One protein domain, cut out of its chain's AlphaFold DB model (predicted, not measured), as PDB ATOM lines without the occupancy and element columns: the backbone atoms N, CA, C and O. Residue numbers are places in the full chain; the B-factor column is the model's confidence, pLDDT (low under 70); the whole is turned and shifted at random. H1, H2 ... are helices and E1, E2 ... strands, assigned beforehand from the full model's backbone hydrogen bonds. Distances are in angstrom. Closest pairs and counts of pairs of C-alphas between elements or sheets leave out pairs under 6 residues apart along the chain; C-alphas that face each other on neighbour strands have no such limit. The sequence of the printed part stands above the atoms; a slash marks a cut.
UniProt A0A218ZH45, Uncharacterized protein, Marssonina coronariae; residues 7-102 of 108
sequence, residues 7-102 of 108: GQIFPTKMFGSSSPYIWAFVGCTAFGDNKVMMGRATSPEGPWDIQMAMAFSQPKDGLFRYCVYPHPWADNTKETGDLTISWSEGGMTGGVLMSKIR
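AT A GLANCE: This is residues 7 to 102 of the 108 residues of an uncharacterized protein of Marssonina coronariae (UniProt A0A218ZH45). Two sheets make a loose sandwich, partly face to face: the four-stranded sheet E1 to E4 meets the three-stranded sheet E5 to E7 mainly through E5, with the small helix H1 grazing both. The 96 printed residues hold E1, E2, E3, E4, E5, H1, E6 and E7, in this order; both sheets are antiparallel, and the class is mostly strand. The whole is compact, with a radius of gyration of the C-alphas of 13.8 A, yet elongated, spanning 45 by 25 by 19 A.

IN THESE COORDINATES: Find C-alpha 7 at (195.127, 188.230, 196.468), where E1, residues 7 to 11, begins. E2 is residues 23 to 28, E3 residues 35 to 41, 19.8 A long, and E4 residues 49 to 55. Next come E5, residues 68 to 71, and H1, residues 77 to 80. E6, residues 82 to 89, is 22.5 A long; E7, residues 95 to 102, is 23.1 A and ends at C-alpha 102, (209.168, 183.421, 188.269).

HOW THE PARTS SIT: E1, E2, E3 and E4 form a meander, each strand the antiparallel neighbour of the one before. Look for N 8 and O 26, 2.9 A; N 25 and O 39, 2.9 A; and N 38 and O 51, 2.8 A. Across the sandwich, the closest C-alphas of E2 and E5 are those of Gly 27 and Val 68, 5.6 A. Between the antiparallel neighbours E5 and E6, N 69 and O 86 are within hydrogen-bond range at 2.9 A; in the hairpin E6 and E7, N 85 and O 99 are within hydrogen-bond range at 2.8 A. E1 and E7 are apart. H1 is too short for an O i to N i+4 pair, and its one O i to N i+3 pair is out of range.

THE WHOLE: C-alphas 18 and 61 are farthest apart, 44.9 A. The printed part has no cut. The links E1 to E2 and E4 to E5 are long. Confidence is under 70 at residues 58 to 60, 62 to 63, 65 and 92.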
ATOM      1  N   GLY A   7     193.743 188.148 196.917       90.50
ATOM      2  CA  GLY A   7     195.127 188.230 196.468       90.50
ATOM      3  C   GLY A   7     195.921 189.269 197.246       90.50
ATOM      4  O   GLY A   7     195.514 189.698 198.324       90.50
ATOM      5  N   GLN A   8     197.052 189.687 196.687       93.56
ATOM      6  CA  GLN A   8     197.874 190.766 197.230       93.56
ATOM      7  C   GLN A   8     198.127 191.830 196.175       93.56
ATOM      8  O   GLN A   8     198.383 191.511 195.014       93.56
ATOM      9  N   ILE A   9     198.107 193.081 196.627       94.56
ATOM     10  CA  ILE A   9     198.551 194.257 195.887       94.56
ATOM     11  C   ILE A   9     199.899 194.681 196.468       94.56
ATOM     12  O   ILE A   9     200.043 194.782 197.686       94.56
ATOM     13  N   PHE A  10     200.891 194.927 195.618       94.44
ATOM     14  CA  PHE A  10     202.220 195.344 196.058       94.44
ATOM     15  C   PHE A  10     202.913 196.235 195.017       94.44
ATOM     16  O   PHE A  10     202.671 196.083 193.817       94.44
ATOM     17  N   PRO A  11     203.785 197.167 195.450       94.75
ATOM     18  CA  PRO A  11     204.567 197.972 194.522       94.75
ATOM     19  C   PRO A  11     205.614 197.096 193.832       94.75
ATOM     20  O   PRO A  11     206.117 196.150 194.439       94.75
ATOM     21  N   THR A  12     205.957 197.402 192.585       93.25
ATOM     22  CA  THR A  12     206.793 196.535 191.752       93.25
ATOM     23  C   THR A  12     207.581 197.302 190.690       93.25
ATOM     24  O   THR A  12     207.177 198.391 190.288       93.25
ATOM     25  N   LYS A  13     208.669 196.701 190.195       92.62
ATOM     26  CA  LYS A  13     209.362 197.104 188.959       92.62
ATOM     27  C   LYS A  13     209.298 196.030 187.868       92.62
ATOM     28  O   LYS A  13     209.968 196.153 186.849       92.62
ATOM     29  N   MET A  14     208.484 194.988 188.064       90.75
ATOM     30  CA  MET A  14     208.399 193.834 187.157       90.75
ATOM     31  C   MET A  14     208.010 194.186 185.716       90.75
ATOM     32  O   MET A  14     208.359 193.467 184.784       90.75
ATOM     33  N   PHE A  15     207.319 195.307 185.528       91.56
ATOM     34  CA  PHE A  15     206.891 195.790 184.218       91.56
ATOM     35  C   PHE A  15     207.926 196.707 183.543       91.56
ATOM     36  O   PHE A  15     207.589 197.387 182.583       91.56
ATOM     37  N   GLY A  16     209.156 196.767 184.057       90.31
ATOM     38  CA  GLY A  16     210.227 197.634 183.569       90.31
ATOM     39  C   GLY A  16     210.304 198.970 184.307       90.31
ATOM     40  O   GLY A  16     209.298 199.555 184.706       90.31
ATOM     41  N   SER A  17     211.522 199.490 184.478       86.69
ATOM     42  CA  SER A  17     211.786 200.701 185.273       86.69
ATOM     43  C   SER A  17     211.177 201.984 184.699       86.69
ATOM     44  O   SER A  17     211.002 202.952 185.433       86.69
ATOM     45  N   SER A  18     210.880 202.011 183.398       90.44
ATOM     46  CA  SER A  18     210.218 203.132 182.718       90.44
ATOM     47  C   SER A  18     208.702 202.968 182.609       90.44
ATOM     48  O   SER A  18     208.038 203.834 182.043       90.44
ATOM     49  N   SER A  19     208.146 201.852 183.084       93.62
ATOM     50  CA  SER A  19     206.715 201.592 182.987       93.62
ATOM     51  C   SER A  19     205.931 202.462 183.968       93.62
ATOM     52  O   SER A  19     206.334 202.602 185.124       93.62
ATOM     53  N   PRO A  20     204.783 203.027 183.553       95.00
ATOM     54  CA  PRO A  20     203.905 203.744 184.473       95.00
ATOM     55  C   PRO A  20     203.218 202.798 185.470       95.00
ATOM     56  O   PRO A  20     202.683 203.248 186.483       95.00
ATOM     57  N   TYR A  21     203.210 201.491 185.194       95.94
ATOM     58  CA  TYR A  21     202.600 200.491 186.056       95.94
ATOM     59  C   TYR A  21     203.566 200.099 187.171       95.94
ATOM     60  O   TYR A  21     204.429 199.245 186.997       95.94
ATOM     61  N   ILE A  22     203.406 200.732 188.328       95.62
ATOM     62  CA  ILE A  22     204.267 200.524 189.501       95.62
ATOM     63  C   ILE A  22     203.604 199.665 190.583       95.62
ATOM     64  O   ILE A  22     204.192 199.441 191.640       95.62
ATOM     65  N   TRP A  23     202.393 199.163 190.325       96.38
ATOM     66  CA  TRP A  23     201.655 198.264 191.209       96.38
ATOM     67  C   TRP A  23     201.306 196.965 190.496       96.38
ATOM     68  O   TRP A  23     200.841 196.978 189.356       96.38
ATOM     69  N   ALA A  24     201.501 195.850 191.195       95.00
ATOM     70  CA  ALA A  24     201.060 194.530 190.775       95.00
ATOM     71  C   ALA A  24     199.979 193.998 191.712       95.00
ATOM     72  O   ALA A  24     200.016 194.220 192.923       95.00
ATOM     73  N   PHE A  25     199.057 193.242 191.130       94.31
ATOM     74  CA  PHE A  25     198.156 192.343 191.830       94.31
ATOM     75  C   PHE A  25     198.473 190.914 191.415       94.31
ATOM     76  O   PHE A  25     198.664 190.652 190.230       94.31
ATOM     77  N   VAL A  26     198.474 189.986 192.365       93.31
ATOM     78  CA  VAL A  26     198.407 188.550 192.072       93.31
ATOM     79  C   VAL A  26     197.310 187.947 192.936       93.31
ATOM     80  O   VAL A  26     197.169 188.326 194.098       93.31
ATOM     81  N   GLY A  27     196.508 187.036 192.395       91.69
ATOM     82  CA  GLY A  27     195.399 186.453 193.146       91.69
ATOM     83  C   GLY A  27     194.439 185.638 192.294       91.69
ATOM     84  O   GLY A  27     194.841 185.048 191.297       91.69
ATOM     85  N   CYS A  28     193.166 185.614 192.679       86.69
ATOM     86  CA  CYS A  28     192.087 184.968 191.941       86.69
ATOM     87  C   CYS A  28     190.856 185.885 191.812       86.69
ATOM     88  O   CYS A  28     190.655 186.833 192.582       86.69
ATOM     89  N   THR A  29     190.028 185.594 190.808       76.81
ATOM     90  CA  THR A  29     188.775 186.315 190.513       76.81
ATOM     91  C   THR A  29     187.521 185.571 190.978       76.81
ATOM     92  O   THR A  29     186.424 186.111 190.866       76.81
ATOM     93  N   ALA A  30     187.666 184.335 191.465       76.31
ATOM     94  CA  ALA A  30     186.576 183.503 191.966       76.31
ATOM     95  C   ALA A  30     187.067 182.524 193.056       76.31
ATOM     96  O   ALA A  30     188.245 182.152 193.099       76.31
ATOM     97  N   PHE A  31     186.157 182.100 193.936       72.81
ATOM     98  CA  PHE A  31     186.413 181.090 194.961       72.81
ATOM     99  C   PHE A  31     186.438 179.704 194.321       72.81
ATOM    100  O   PHE A  31     185.540 179.373 193.549       72.81
ATOM    101  N   GLY A  32     187.441 178.891 194.654       71.69
ATOM    102  CA  GLY A  32     187.591 177.566 194.050       71.69
ATOM    103  C   GLY A  32     187.999 177.601 192.574       71.69
ATOM    104  O   GLY A  32     187.766 176.641 191.844       71.69
ATOM    105  N   ASP A  33     188.597 178.705 192.124       76.38
ATOM    106  CA  ASP A  33     189.209 178.797 190.802       76.38
ATOM    107  C   ASP A  33     190.689 178.409 190.891       76.38
ATOM    108  O   ASP A  33     191.424 178.905 191.747       76.38
ATOM    109  N   ASN A  34     191.134 177.528 189.997       80.69
ATOM    110  CA  ASN A  34     192.529 177.104 189.905       80.69
ATOM    111  C   ASN A  34     193.404 178.106 189.132       80.69
ATOM    112  O   ASN A  34     194.590 177.847 188.925       80.69
ATOM    113  N   LYS A  35     192.833 179.220 188.666       85.75
ATOM    114  CA  LYS A  35     193.538 180.258 187.914       85.75
ATOM    115  C   LYS A  35     194.196 181.277 188.834       85.75
ATOM    116  O   LYS A  35     193.579 181.827 189.746       85.75
ATOM    117  N   VAL A  36     195.445 181.586 188.516       87.69
ATOM    118  CA  VAL A  36     196.179 182.725 189.060       87.69
ATOM    119  C   VAL A  36     196.018 183.885 188.092       87.69
ATOM    120  O   VAL A  36     196.377 183.794 186.917       87.69
ATOM    121  N   MET A  37     195.493 184.986 188.602       90.88
ATOM    122  CA  MET A  37     195.322 186.244 187.896       90.88
ATOM    123  C   MET A  37     196.457 187.184 188.290       90.88
ATOM    124  O   MET A  37     196.825 187.247 189.462       90.88
ATOM    125  N   MET A  38     196.988 187.919 187.320       91.94
ATOM    126  CA  MET A  38     197.968 188.976 187.531       91.94
ATOM    127  C   MET A  38     197.410 190.280 186.982       91.94
ATOM    128  O   MET A  38     196.870 190.313 185.879       91.94
ATOM    129  N   GLY A  39     197.524 191.348 187.758       93.06
ATOM    130  CA  GLY A  39     197.089 192.676 187.361       93.06
ATOM    131  C   GLY A  39     198.197 193.704 187.472       93.06
ATOM    132  O   GLY A  39     199.121 193.543 188.271       93.06
ATOM    133  N   ARG A  40     198.073 194.779 186.697       94.94
ATOM    134  CA  ARG A  40     198.939 195.956 186.780       94.94
ATOM    135  C   ARG A  40     198.122 197.239 186.897       94.94
ATOM    136  O   ARG A  40     197.048 197.340 186.301       94.94
ATOM    137  N   ALA A  41     198.631 198.203 187.658       96.44
ATOM    138  CA  ALA A  41     198.007 199.511 187.840       96.44
ATOM    139  C   ALA A  41     199.051 200.603 188.122       96.44
ATOM    140  O   ALA A  41     200.189 200.326 188.509       96.44
ATOM    141  N   THR A  42     198.656 201.857 187.906       97.50
ATOM    142  CA  THR A  42     199.468 203.045 188.219       97.50
ATOM    143  C   THR A  42     199.282 203.510 189.671       97.50
ATOM    144  O   THR A  42     200.156 204.178 190.219       97.50
ATOM    145  N   SER A  43     198.193 203.100 190.326       96.44
ATOM    146  CA  SER A  43     197.859 203.350 191.736       96.44
ATOM    147  C   SER A  43     197.360 202.058 192.409       96.44
ATOM    148  O   SER A  43     196.892 201.151 191.712       96.44
ATOM    149  N   PRO A  44     197.437 201.939 193.748       94.19
ATOM    150  CA  PRO A  44     196.990 200.731 194.441       94.19
ATOM    151  C   PRO A  44     195.464 200.532 194.391       94.19
ATOM    152  O   PRO A  44     194.988 199.410 194.544       94.19
ATOM    153  N   GLU A  45     194.683 201.585 194.144       93.56
ATOM    154  CA  GLU A  45     193.225 201.509 193.995       93.56
ATOM    155  C   GLU A  45     192.785 201.048 192.592       93.56
ATOM    156  O   GLU A  45     191.636 200.642 192.408       93.56
ATOM    157  N   GLY A  46     193.683 201.073 191.601       92.69
ATOM    158  CA  GLY A  46     193.369 200.828 190.192       92.69
ATOM    159  C   GLY A  46     193.123 202.116 189.381       92.69
ATOM    160  O   GLY A  46     193.313 203.220 189.885       92.69
ATOM    161  N   PRO A  47     192.692 202.022 188.111       93.62
ATOM    162  CA  PRO A  47     192.107 200.849 187.469       93.62
ATOM    163  C   PRO A  47     193.125 199.735 187.228       93.62
ATOM    164  O   PRO A  47     194.282 199.985 186.897       93.62
ATOM    165  N   TRP A  48     192.661 198.499 187.388       92.94
ATOM    166  CA  TRP A  48     193.478 197.303 187.233       92.94
ATOM    167  C   TRP A  48     193.292 196.683 185.846       92.94
ATOM    168  O   TRP A  48     192.183 196.296 185.479       92.94
ATOM    169  N   ASP A  49     194.388 196.551 185.097       93.31
ATOM    170  CA  ASP A  49     194.470 195.704 183.898       93.31
ATOM    171  C   ASP A  49     194.844 194.288 184.350       93.31
ATOM    172  O   ASP A  49     195.989 194.055 184.735       93.31
ATOM    173  N   ILE A  50     193.860 193.381 184.399       91.81
ATOM    174  CA  ILE A  50     193.985 192.030 184.968       91.81
ATOM    175  C   ILE A  50     193.931 190.984 183.860       91.81
ATOM    176  O   ILE A  50     192.963 190.915 183.103       91.81
ATOM    177  N   GLN A  51     194.933 190.111 183.843       90.19
ATOM    178  CA  GLN A  51     195.073 188.998 182.915       90.19
ATOM    179  C   GLN A  51     195.232 187.679 183.678       90.19
ATOM    180  O   GLN A  51     195.642 187.645 184.840       90.19
ATOM    181  N   MET A  52     194.908 186.566 183.027       88.50
ATOM    182  CA  MET A  52     195.229 185.243 183.556       88.50
ATOM    183  C   MET A  52     196.728 184.983 183.374       88.50
ATOM    184  O   MET A  52     197.225 185.049 182.255       88.50
ATOM    185  N   ALA A  53     197.439 184.679 184.460       86.00
ATOM    186  CA  ALA A  53     198.876 184.404 184.432       86.00
ATOM    187  C   ALA A  53     199.173 182.909 184.271       86.00
ATOM    188  O   ALA A  53     200.024 182.520 183.478       86.00
ATOM    189  N   MET A  54     198.470 182.061 185.025       85.12
ATOM    190  CA  MET A  54     198.605 180.604 184.950       85.12
ATOM    191  C   MET A  54     197.370 179.907 185.527       85.12
ATOM    192  O   MET A  54     196.520 180.543 186.147       85.12
ATOM    193  N   ALA A  55     197.286 178.589 185.362       84.38
ATOM    194  CA  ALA A  55     196.363 177.742 186.109       84.38
ATOM    195  C   ALA A  55     197.128 176.589 186.759       84.38
ATOM    196  O   ALA A  55     197.994 175.983 186.128       84.38
ATOM    197  N   PHE A  56     196.788 176.272 188.003       78.88
ATOM    198  CA  PHE A  56     197.257 175.052 188.646       78.88
ATOM    199  C   PHE A  56     196.562 173.837 188.030       78.88
ATOM    200  O   PHE A  56     195.391 173.905 187.643       78.88
ATOM    201  N   SER A  57     197.266 172.707 187.947       73.94
ATOM    202  CA  SER A  57     196.630 171.433 187.606       73.94
ATOM    203  C   SER A  57     195.504 171.150 188.595       73.94
ATOM    204  O   SER A  57     195.678 171.363 189.796       73.94
ATOM    205  N   GLN A  58     194.359 170.671 188.109       68.88
ATOM    206  CA  GLN A  58     193.284 170.284 189.016       68.88
ATOM    207  C   GLN A  58     193.745 169.125 189.914       68.88
ATOM    208  O   GLN A  58     194.421 168.213 189.422       68.88
ATOM    209  N   PRO A  59     193.395 169.143 191.210       68.94
ATOM    210  CA  PRO A  59     193.667 168.016 192.090       68.94
ATOM    211  C   PRO A  59     192.944 166.761 191.586       68.94
ATOM    212  O   PRO A  59     191.977 166.837 190.828       68.94
ATOM    213  N   LYS A  60     193.412 165.577 192.002       66.69
ATOM    214  CA  LYS A  60     192.869 164.284 191.534       66.69
ATOM    215  C   LYS A  60     191.380 164.091 191.842       66.69
ATOM    216  O   LYS A  60     190.725 163.319 191.152       66.69
ATOM    217  N   ASP A  61     190.857 164.767 192.863       70.75
ATOM    218  CA  ASP A  61     189.432 164.770 193.212       70.75
ATOM    219  C   ASP A  61     188.611 165.791 192.394       70.75
ATOM    220  O   ASP A  61     187.403 165.907 192.589       70.75
ATOM    221  N   GLY A  62     189.257 166.519 191.477       64.25
ATOM    222  CA  GLY A  62     188.652 167.454 190.531       64.25
ATOM    223  C   GLY A  62     188.254 168.808 191.116       64.25
ATOM    224  O   GLY A  62     187.734 169.645 190.380       64.25
ATOM    225  N   LEU A  63     188.472 169.060 192.413       66.00
ATOM    226  CA  LEU A  63     187.928 170.245 193.083       66.00
ATOM    227  C   LEU A  63     189.023 171.136 193.667       66.00
ATOM    228  O   LEU A  63     189.600 170.851 194.715       66.00
ATOM    229  N   PHE A  64     189.234 172.295 193.041       72.25
ATOM    230  CA  PHE A  64     189.917 173.404 193.696       72.25
ATOM    231  C   PHE A  64     188.920 174.056 194.654       72.25
ATOM    232  O   PHE A  64     187.897 174.589 194.240       72.25
ATOM    233  N   ARG A  65     189.151 173.931 195.961       68.44
ATOM    234  CA  ARG A  65     188.141 174.297 196.973       68.44
ATOM    235  C   ARG A  65     188.402 175.638 197.641       68.44
ATOM    236  O   ARG A  65     187.630 176.028 198.512       68.44
ATOM    237  N   TYR A  66     189.500 176.309 197.302       72.69
ATOM    238  CA  TYR A  66     189.933 177.494 198.032       72.69
ATOM    239  C   TYR A  66     190.665 178.514 197.159       72.69
ATOM    240  O   TYR A  66     190.683 178.384 195.940       72.69
ATOM    241  N   CYS A  67     191.185 179.576 197.776       79.56
ATOM    242  CA  CYS A  67     191.822 180.692 197.081       79.56
ATOM    243  C   CYS A  67     193.328 180.485 196.864       79.56
ATOM    244  O   CYS A  67     193.964 179.607 197.451       79.56
ATOM    245  N   VAL A  68     193.887 181.373 196.044       85.19
ATOM    246  CA  VAL A  68     195.326 181.545 195.837       85.19
ATOM    247  C   VAL A  68     195.860 182.616 196.795       85.19
ATOM    248  O   VAL A  68     195.260 183.687 196.937       85.19
ATOM    249  N   TYR A  69     197.001 182.335 197.426       89.25
ATOM    250  CA  TYR A  69     197.676 183.201 198.394       89.25
ATOM    251  C   TYR A  69     199.095 183.517 197.908       89.25
ATOM    252  O   TYR A  69     199.995 182.693 198.074       89.25
ATOM    253  N   PRO A  70     199.324 184.673 197.273       92.50
ATOM    254  CA  PRO A  70     200.676 185.121 196.948       92.50
ATOM    255  C   PRO A  70     201.404 185.644 198.195       92.50
ATOM    256  O   PRO A  70     200.812 186.326 199.031       92.50
ATOM    257  N   HIS A  71     202.708 185.384 198.280       94.31
ATOM    258  CA  HIS A  71     203.576 185.776 199.396       94.31
ATOM    259  C   HIS A  71     204.741 186.646 198.907       94.31
ATOM    260  O   HIS A  71     205.893 186.218 198.960       94.31
ATOM    261  N   PRO A  72     204.489 187.884 198.440       92.75
ATOM    262  CA  PRO A  72     205.545 188.755 197.916       92.75
ATOM    263  C   PRO A  72     206.570 189.193 198.977       92.75
ATOM    264  O   PRO A  72     207.567 189.824 198.649       92.75
ATOM    265  N   TRP A  73     206.312 188.904 200.256       92.25
ATOM    266  CA  TRP A  73     207.230 189.125 201.375       92.25
ATOM    267  C   TRP A  73     208.251 187.990 201.551       92.25
ATOM    268  O   TRP A  73     209.266 188.195 202.210       92.25
ATOM    269  N   ALA A  74     207.985 186.802 200.998       94.56
ATOM    270  CA  ALA A  74     208.851 185.631 201.138       94.56
ATOM    271  C   ALA A  74     210.002 185.616 200.116       94.56
ATOM    272  O   ALA A  74     210.994 184.919 200.314       94.56
ATOM    273  N   ASP A  75     209.889 186.405 199.045       91.31
ATOM    274  CA  ASP A  75     210.858 186.513 197.958       91.31
ATOM    275  C   ASP A  75     211.141 187.981 197.614       91.31
ATOM    276  O   ASP A  75     210.405 188.890 197.995       91.31
ATOM    277  N   ASN A  76     212.175 188.233 196.804       88.88
ATOM    278  CA  ASN A  76     212.406 189.555 196.218       88.88
ATOM    279  C   ASN A  76     211.518 189.793 194.977       88.88
ATOM    280  O   ASN A  76     212.014 190.123 193.894       88.88
ATOM    281  N   THR A  77     210.202 189.593 195.110       90.00
ATOM    282  CA  THR A  77     209.253 189.602 193.981       90.00
ATOM    283  C   THR A  77     209.290 190.902 193.195       90.00
ATOM    284  O   THR A  77     209.264 190.887 191.968       90.00
ATOM    285  N   LYS A  78     209.400 192.029 193.900       89.00
ATOM    286  CA  LYS A  78     209.324 193.374 193.314       89.00
ATOM    287  C   LYS A  78     210.408 193.640 192.271       89.00
ATOM    288  O   LYS A  78     210.158 194.388 191.330       89.00
ATOM    289  N   GLU A  79     211.586 193.050 192.464       88.00
ATOM    290  CA  GLU A  79     212.769 193.290 191.633       88.00
ATOM    291  C   GLU A  79     213.090 192.099 190.719       88.00
ATOM    292  O   GLU A  79     213.612 192.291 189.629       88.00
ATOM    293  N   THR A  80     212.789 190.866 191.145       88.50
ATOM    294  CA  THR A  80     213.219 189.645 190.430       88.50
ATOM    295  C   THR A  80     212.088 188.889 189.743       88.50
ATOM    296  O   THR A  80     212.355 187.980 188.961       88.50
ATOM    297  N   GLY A  81     210.831 189.213 190.058       89.88
ATOM    298  CA  GLY A  81     209.673 188.454 189.590       89.88
ATOM    299  C   GLY A  81     209.484 187.096 190.269       89.88
ATOM    300  O   GLY A  81     208.532 186.392 189.942       89.88
ATOM    301  N   ASP A  82     210.351 186.719 191.212       93.38
ATOM    302  CA  ASP A  82     210.192 185.510 192.019       93.38
ATOM    303  C   ASP A  82     209.025 185.663 192.988       93.38
ATOM    304  O   ASP A  82     209.035 186.568 193.816       93.38
ATOM    305  N   LEU A  83     208.043 184.770 192.936       92.75
ATOM    306  CA  LEU A  83     206.889 184.798 193.825       92.75
ATOM    307  C   LEU A  83     206.572 183.404 194.357       92.75
ATOM    308  O   LEU A  83     206.230 182.495 193.601       92.75
ATOM    309  N   THR A  84     206.594 183.267 195.677       94.19
ATOM    310  CA  THR A  84     205.986 182.132 196.365       94.19
ATOM    311  C   THR A  84     204.470 182.297 196.394       94.19
ATOM    312  O   THR A  84     203.941 183.329 196.810       94.19
ATOM    313  N   ILE A  85     203.757 181.259 195.967       91.38
ATOM    314  CA  ILE A  85     202.300 181.171 196.002       91.38
ATOM    315  C   ILE A  85     201.908 179.902 196.751       91.38
ATOM    316  O   ILE A  85     202.483 178.839 196.516       91.38
ATOM    317  N   SER A  86     200.903 180.002 197.618       89.31
ATOM    318  CA  SER A  86     200.275 178.848 198.252       89.31
ATOM    319  C   SER A  86     198.787 178.739 197.935       89.31
ATOM    320  O   SER A  86     198.123 179.717 197.585       89.31
ATOM    321  N   TRP A  87     198.261 177.524 198.052       85.81
ATOM    322  CA  TRP A  87     196.835 177.224 197.969       85.81
ATOM    323  C   TRP A  87     196.506 176.012 198.840       85.81
ATOM    324  O   TRP A  87     197.397 175.259 199.235       85.81
ATOM    325  N   SER A  88     195.224 175.828 199.156       81.00
ATOM    326  CA  SER A  88     194.763 174.636 199.873       81.00
ATOM    327  C   SER A  88     194.199 173.599 198.904       81.00
ATOM    328  O   SER A  88     193.279 173.896 198.137       81.00
ATOM    329  N   GLU A  89     194.699 172.368 198.986       77.19
ATOM    330  CA  GLU A  89     194.066 171.197 198.384       77.19
ATOM    331  C   GLU A  89     193.150 170.531 199.413       77.19
ATOM    332  O   GLU A  89     193.616 169.981 200.410       77.19
ATOM    333  N   GLY A  90     191.834 170.576 199.180       72.12
ATOM    334  CA  GLY A  90     190.837 169.982 200.081       72.12
ATOM    335  C   GLY A  90     190.090 170.969 200.990       72.12
ATOM    336  O   GLY A  90     189.326 170.541 201.851       72.12
ATOM    337  N   GLY A  91     190.233 172.283 200.789       72.12
ATOM    338  CA  GLY A  91     189.476 173.299 201.538       72.12
ATOM    339  C   GLY A  91     190.063 173.573 202.928       72.12
ATOM    340  O   GLY A  91     191.275 173.560 203.100       72.12
ATOM    341  N   MET A  92     189.233 173.851 203.937       69.88
ATOM    342  CA  MET A  92     189.725 174.263 205.268       69.88
ATOM    343  C   MET A  92     190.454 173.164 206.054       69.88
ATOM    344  O   MET A  92     191.240 173.475 206.942       69.88
ATOM    345  N   THR A  93     190.201 171.893 205.747       74.38
ATOM    346  CA  THR A  93     190.848 170.732 206.388       74.38
ATOM    347  C   THR A  93     191.892 170.081 205.480       74.38
ATOM    348  O   THR A  93     192.326 168.958 205.732       74.38
ATOM    349  N   GLY A  94     192.215 170.752 204.376       75.62
ATOM    350  CA  GLY A  94     193.129 170.287 203.349       75.62
ATOM    351  C   GLY A  94     194.601 170.500 203.690       75.62
ATOM    352  O   GLY A  94     194.950 171.145 204.679       75.62
ATOM    353  N   GLY A  95     195.472 169.974 202.832       80.56
ATOM    354  CA  GLY A  95     196.896 170.294 202.863       80.56
ATOM    355  C   GLY A  95     197.161 171.647 202.204       80.56
ATOM    356  O   GLY A  95     196.502 172.007 201.229       80.56
ATOM    357  N   VAL A  96     198.146 172.390 202.707       85.50
ATOM    358  CA  VAL A  96     198.635 173.601 202.036       85.50
ATOM    359  C   VAL A  96     199.776 173.209 201.113       85.50
ATOM    360  O   VAL A  96     200.808 172.717 201.569       85.50
ATOM    361  N   LEU A  97     199.594 173.444 199.819       85.62
ATOM    362  CA  LEU A  97     200.666 173.341 198.842       85.62
ATOM    363  C   LEU A  97     201.281 174.708 198.593       85.62
ATOM    364  O   LEU A  97     200.627 175.744 198.730       85.62
ATOM    365  N   MET A  98     202.558 174.697 198.225       89.75
ATOM    366  CA  MET A  98     203.312 175.895 197.892       89.75
ATOM    367  C   MET A  98     204.151 175.647 196.651       89.75
ATOM    368  O   MET A  98     204.700 174.563 196.461       89.75
ATOM    369  N   SER A  99     204.272 176.675 195.825       88.62
ATOM    370  CA  SER A  99     205.176 176.688 194.687       88.62
ATOM    371  C   SER A  99     205.819 178.058 194.562       88.62
ATOM    372  O   SER A  99     205.196 179.077 194.862       88.62
ATOM    373  N   LYS A 100     207.063 178.076 194.094       92.25
ATOM    374  CA  LYS A 100     207.749 179.300 193.698       92.25
ATOM    375  C   LYS A 100     207.688 179.422 192.182       92.25
ATOM    376  O   LYS A 100     208.127 178.521 191.470       92.25
ATOM    377  N   ILE A 101     207.159 180.539 191.703       88.75
ATOM    378  CA  ILE A 101     207.121 180.887 190.283       88.75
ATOM    379  C   ILE A 101     208.052 182.066 190.006       88.75
ATOM    380  O   ILE A 101     208.380 182.826 190.915       88.75
ATOM    381  N   ARG A 102     208.460 182.231 188.748       90.25
ATOM    382  CA  ARG A 102     209.168 183.421 188.269       90.25
ATOM    383  C   ARG A 102     208.387 184.032 187.119       90.25
ATOM    384  O   ARG A 102     208.156 183.357 186.116       90.25
TER     385      ARG A 102